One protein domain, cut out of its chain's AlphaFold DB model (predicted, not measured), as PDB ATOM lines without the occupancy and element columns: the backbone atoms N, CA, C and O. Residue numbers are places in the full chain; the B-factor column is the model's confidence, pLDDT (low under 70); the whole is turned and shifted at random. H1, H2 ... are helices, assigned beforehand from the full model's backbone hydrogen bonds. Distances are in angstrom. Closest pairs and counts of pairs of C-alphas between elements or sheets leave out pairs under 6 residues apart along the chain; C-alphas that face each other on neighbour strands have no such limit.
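What this domain is: This is residues 2 to 42 of the 92 residues of the protein "PBPb domain-containing protein" of Entamoeba histolytica HM-1:IMSS-B (UniProt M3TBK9). This is a small fold with little regular structure: two short helices, H2 and H1, run side by side the same way, with long loops, residues 9 to 21 and 31 to 42, making up much of the rest. The printed part has 41 residues with two named helices, H1 then H2, and no named strand; its class is all helix, with 15 residues in named elements. It is compact, with a radius of gyration of the C-alphas of 9.7 A, and spans 26 by 20 by 15 A.

How they stand to each other: H2, residues 22 to 30, and H1, residues 3 to 8, are close but not clearly touching; their closest C-alphas, of Ala 28 and Leu 4, are 7.6 A apart. They run the same way at a shallow tilt of 26 degrees. In both helices every O i to N i+4 pair is within hydrogen-bond range.

Where its parts are: H2 measures 12.2 A from C-alpha 22 to C-alpha 30, at (-50.685, -113.547, -64.190). H1 measures 8.8 A from C-alpha 3, at (-44.536, -100.669, -55.964), to C-alpha 8.

The domain as a whole: The C-alphas farthest apart, of Met 9 and Lys 41, are 26.4 A apart. The link from H1 to H2 is long, 13 residues. The printed part has no cut, and no printed residue is under 70 in pLDDT.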
ATOM      1  N   GLY A   2     -47.100 -97.853 -59.099       91.31
ATOM      2  CA  GLY A   2     -47.167 -98.545 -57.811       91.31
ATOM      3  C   GLY A   2     -45.895 -99.352 -57.536       91.31
ATOM      4  O   GLY A   2     -45.080 -99.536 -58.439       91.31
ATOM      5  N   PRO A   3     -45.734 -99.907 -56.325       94.81
ATOM      6  CA  PRO A   3     -44.536-100.669 -55.964       94.81
ATOM      7  C   PRO A   3     -44.317-101.921 -56.835       94.81
ATOM      8  O   PRO A   3     -43.184-102.342 -57.042       94.81
ATOM      9  N   LEU A   4     -45.380-102.499 -57.408       95.50
ATOM     10  CA  LEU A   4     -45.264-103.598 -58.375       95.50
ATOM     11  C   LEU A   4     -44.673-103.141 -59.719       95.50
ATOM     12  O   LEU A   4     -43.928-103.897 -60.339       95.50
ATOM     13  N   ASP A   5     -44.959-101.909 -60.159       95.19
ATOM     14  CA  ASP A   5     -44.330-101.331 -61.357       95.19
ATOM     15  C   ASP A   5     -42.845-101.055 -61.109       95.19
ATOM     16  O   ASP A   5     -42.028-101.232 -62.012       95.19
ATOM     17  N   ASP A   6     -42.497-100.666 -59.878       96.06
ATOM     18  CA  ASP A   6     -41.111-100.437 -59.478       96.06
ATOM     19  C   ASP A   6     -40.281-101.726 -59.517       96.06
ATOM     20  O   ASP A   6     -39.164-101.721 -60.035       96.06
ATOM     21  N   LEU A   7     -40.853-102.849 -59.065       95.44
ATOM     22  CA  LEU A   7     -40.226-104.170 -59.185       95.44
ATOM     23  C   LEU A   7     -40.082-104.633 -60.643       95.44
ATOM     24  O   LEU A   7     -39.123-105.323 -60.983       95.44
ATOM     25  N   ARG A   8     -41.001-104.230 -61.535       93.62
ATOM     26  CA  ARG A   8     -40.983-104.626 -62.956       93.62
ATOM     27  C   ARG A   8     -39.752-104.117 -63.713       93.62
ATOM     28  O   ARG A   8     -39.413-104.677 -64.750       93.62
ATOM     29  N   MET A   9     -39.099-103.059 -63.232       94.31
ATOM     30  CA  MET A   9     -37.914-102.493 -63.890       94.31
ATOM     31  C   MET A   9     -36.649-103.339 -63.718       94.31
ATOM     32  O   MET A   9     -35.695-103.137 -64.464       94.31
ATOM     33  N   GLY A  10     -36.654-104.295 -62.787       93.06
ATOM     34  CA  GLY A  10     -35.545-105.209 -62.542       93.06
ATOM     35  C   GLY A  10     -35.147-105.254 -61.070       93.06
ATOM     36  O   GLY A  10     -35.250-104.255 -60.352       93.06
ATOM     37  N   ASN A  11     -34.660-106.418 -60.636       90.69
ATOM     38  CA  ASN A  11     -34.235-106.669 -59.257       90.69
ATOM     39  C   ASN A  11     -33.278-105.577 -58.756       90.69
ATOM     40  O   ASN A  11     -32.270-105.297 -59.405       90.69
ATOM     41  N   GLY A  12     -33.605-104.956 -57.619       91.06
ATOM     42  CA  GLY A  12     -32.768-103.940 -56.972       91.06
ATOM     43  C   GLY A  12     -32.655-102.607 -57.722       91.06
ATOM     44  O   GLY A  12     -31.902-101.737 -57.297       91.06
ATOM     45  N   THR A  13     -33.390-102.401 -58.826       95.25
ATOM     46  CA  THR A  13     -33.322-101.137 -59.591       95.25
ATOM     47  C   THR A  13     -33.955 -99.982 -58.819       95.25
ATOM     48  O   THR A  13     -33.413 -98.881 -58.772       95.25
ATOM     49  N   ARG A  14     -35.115-100.231 -58.200       95.88
ATOM     50  CA  ARG A  14     -35.770 -99.286 -57.278       95.88
ATOM     51  C   ARG A  14     -36.130 -99.912 -55.944       95.88
ATOM     52  O   ARG A  14     -36.046 -99.231 -54.930       95.88
ATOM     53  N   LEU A  15     -36.559-101.171 -55.960       95.38
ATOM     54  CA  LEU A  15     -36.951-101.942 -54.786       95.38
ATOM     55  C   LEU A  15     -36.449-103.380 -54.944       95.38
ATOM     56  O   LEU A  15     -36.391-103.900 -56.060       95.38
ATOM     57  N   ASP A  16     -36.147-104.029 -53.823       94.56
ATOM     58  CA  ASP A  16     -35.856-105.466 -53.772       94.56
ATOM     59  C   ASP A  16     -37.119-106.301 -53.514       94.56
ATOM     60  O   ASP A  16     -37.234-107.434 -53.975       94.56
ATOM     61  N   ALA A  17     -38.086-105.741 -52.782       94.50
ATOM     62  CA  ALA A  17     -39.354-106.383 -52.454       94.50
ATOM     63  C   ALA A  17     -40.443-105.343 -52.150       94.50
ATOM     64  O   ALA A  17     -40.160-104.188 -51.837       94.50
ATOM     65  N   THR A  18     -41.702-105.782 -52.193       94.38
ATOM     66  CA  THR A  18     -42.854-105.034 -51.677       94.38
ATOM     67  C   THR A  18     -43.774-105.963 -50.899       94.38
ATOM     68  O   THR A  18     -43.779-107.174 -51.121       94.38
ATOM     69  N   LEU A  19     -44.592-105.385 -50.023       93.81
ATOM     70  CA  LEU A  19     -45.677-106.080 -49.341       93.81
ATOM     71  C   LEU A  19     -47.019-105.677 -49.961       93.81
ATOM     72  O   LEU A  19     -47.247-104.503 -50.242       93.81
ATOM     73  N   SER A  20     -47.884-106.656 -50.215       93.50
ATOM     74  CA  SER A  20     -49.233-106.461 -50.754       93.50
ATOM     75  C   SER A  20     -50.090-107.696 -50.464       93.50
ATOM     76  O   SER A  20     -49.553-108.774 -50.207       93.50
ATOM     77  N   ALA A  21     -51.415-107.566 -50.574       91.12
ATOM     78  CA  ALA A  21     -52.335-108.696 -50.490       91.12
ATOM     79  C   ALA A  21     -52.042-109.748 -51.578       91.12
ATOM     80  O   ALA A  21     -51.785-109.400 -52.739       91.12
ATOM     81  N   LEU A  22     -52.139-111.035 -51.218       88.81
ATOM     82  CA  LEU A  22     -51.821-112.169 -52.097       88.81
ATOM     83  C   LEU A  22     -52.535-112.109 -53.463       88.81
ATOM     84  O   LEU A  22     -51.849-112.268 -54.475       88.81
ATOM     85  N   PRO A  23     -53.850-111.816 -53.560       88.81
ATOM     86  CA  PRO A  23     -54.516-111.738 -54.861       88.81
ATOM     87  C   PRO A  23     -53.937-110.666 -55.789       88.81
ATOM     88  O   PRO A  23     -53.890-110.863 -57.001       88.81
ATOM     89  N   THR A  24     -53.445-109.556 -55.231       93.12
ATOM     90  CA  THR A  24     -52.819-108.478 -56.012       93.12
ATOM     91  C   THR A  24     -51.497-108.950 -56.614       93.12
ATOM     92  O   THR A  24     -51.245-108.744 -57.802       93.12
ATOM     93  N   VAL A  25     -50.675-109.650 -55.821       93.44
ATOM     94  CA  VAL A  25     -49.401-110.228 -56.282       93.44
ATOM     95  C   VAL A  25     -49.645-111.282 -57.364       93.44
ATOM     96  O   VAL A  25     -49.030-111.226 -58.427       93.44
ATOM     97  N   LEU A  26     -50.583-112.209 -57.137       91.19
ATOM     98  CA  LEU A  26     -50.931-113.247 -58.116       91.19
ATOM     99  C   LEU A  26     -51.505-112.653 -59.411       91.19
ATOM    100  O   LEU A  26     -51.199-113.143 -60.498       91.19
ATOM    101  N   GLY A  27     -52.296-111.581 -59.310       92.25
ATOM    102  CA  GLY A  27     -52.800-110.837 -60.464       92.25
ATOM    103  C   GLY A  27     -51.676-110.242 -61.315       92.25
ATOM    104  O   GLY A  27     -51.690-110.398 -62.535       92.25
ATOM    105  N   ALA A  28     -50.668-109.633 -60.685       95.06
ATOM    106  CA  ALA A  28     -49.505-109.087 -61.387       95.06
ATOM    107  C   ALA A  28     -48.649-110.180 -62.050       95.06
ATOM    108  O   ALA A  28     -48.265-110.032 -63.211       95.06
ATOM    109  N   ILE A  29     -48.417-111.306 -61.364       94.69
ATOM    110  CA  ILE A  29     -47.730-112.476 -61.941       94.69
ATOM    111  C   ILE A  29     -48.495-112.990 -63.168       94.69
ATOM    112  O   ILE A  29     -47.906-113.188 -64.229       94.69
ATOM    113  N   LYS A  30     -49.824-113.137 -63.068       93.62
ATOM    114  CA  LYS A  30     -50.685-113.547 -64.190       93.62
ATOM    115  C   LYS A  30     -50.639-112.557 -65.360       93.62
ATOM    116  O   LYS A  30     -50.768-112.970 -66.508       93.62
ATOM    117  N   ALA A  31     -50.439-111.270 -65.079       95.00
ATOM    118  CA  ALA A  31     -50.264-110.221 -66.082       95.00
ATOM    119  C   ALA A  31     -48.841-110.159 -66.680       95.00
ATOM    120  O   ALA A  31     -48.560-109.274 -67.487       95.00
ATOM    121  N   GLY A  32     -47.941-111.077 -66.309       95.62
ATOM    122  CA  GLY A  32     -46.594-111.181 -66.873       95.62
ATOM    123  C   GLY A  32     -45.544-110.296 -66.199       95.62
ATOM    124  O   GLY A  32     -44.484-110.070 -66.782       95.62
ATOM    125  N   TYR A  33     -45.805-109.778 -64.994       96.44
ATOM    126  CA  TYR A  33     -44.767-109.078 -64.237       96.44
ATOM    127  C   TYR A  33     -43.666-110.083 -63.842       96.44
ATOM    128  O   TYR A  33     -43.995-111.170 -63.362       96.44
ATOM    129  N   PRO A  34     -42.370-109.742 -63.999       95.00
ATOM    130  CA  PRO A  34     -41.246-110.629 -63.707       95.00
ATOM    131  C   PRO A  34     -40.942-110.651 -62.199       95.00
ATOM    132  O   PRO A  34     -39.835-110.351 -61.766       95.00
ATOM    133  N   ILE A  35     -41.953-110.960 -61.389       94.81
ATOM    134  CA  ILE A  35     -41.889-110.997 -59.926       94.81
ATOM    135  C   ILE A  35     -42.310-112.377 -59.421       94.81
ATOM    136  O   ILE A  35     -42.987-113.128 -60.120       94.81
ATOM    137  N   THR A  36     -41.951-112.701 -58.182       93.50
ATOM    138  CA  THR A  36     -42.405-113.919 -57.506       93.50
ATOM    139  C   THR A  36     -42.950-113.589 -56.123       93.50
ATOM    140  O   THR A  36     -42.503-112.637 -55.481       93.50
ATOM    141  N   ALA A  37     -43.920-114.375 -55.656       92.69
ATOM    142  CA  ALA A  37     -44.349-114.312 -54.268       92.69
ATOM    143  C   ALA A  37     -43.275-114.945 -53.370       92.69
ATOM    144  O   ALA A  37     -42.704-115.986 -53.706       92.69
ATOM    145  N   VAL A  38     -43.015-114.338 -52.211       90.25
ATOM    146  CA  VAL A  38     -42.126-114.931 -51.207       90.25
ATOM    147  C   VAL A  38     -42.765-116.219 -50.684       90.25
ATOM    148  O   VAL A  38     -43.917-116.221 -50.254       90.25
ATOM    149  N   SER A  39     -42.021-117.323 -50.737       85.56
ATOM    150  CA  SER A  39     -42.482-118.626 -50.259       85.56
ATOM    151  C   SER A  39     -42.574-118.672 -48.733       85.56
ATOM    152  O   SER A  39     -41.705-118.139 -48.044       85.56
ATOM    153  N   GLY A  40     -43.550-119.413 -48.207       84.88
ATOM    154  CA  GLY A  40     -43.669-119.696 -46.777       84.88
ATOM    155  C   GLY A  40     -44.837-118.970 -46.115       84.88
ATOM    156  O   GLY A  40     -45.885-118.766 -46.727       84.88
ATOM    157  N   LYS A  41     -44.679-118.646 -44.827       85.12
ATOM    158  CA  LYS A  41     -45.734-118.030 -44.014       85.12
ATOM    159  C   LYS A  41     -45.959-116.573 -44.457       85.12
ATOM    160  O   LYS A  41     -44.975-115.841 -44.572       85.12
ATOM    161  N   PRO A  42     -47.216-116.122 -44.643       86.06
ATOM    162  CA  PRO A  42     -47.491-114.710 -44.888       86.06
ATOM    163  C   PRO A  42     -47.035-113.857 -43.698       86.06
ATOM    164  O   PRO A  42     -47.026-114.323 -42.556       86.06
TER     165      PRO A  42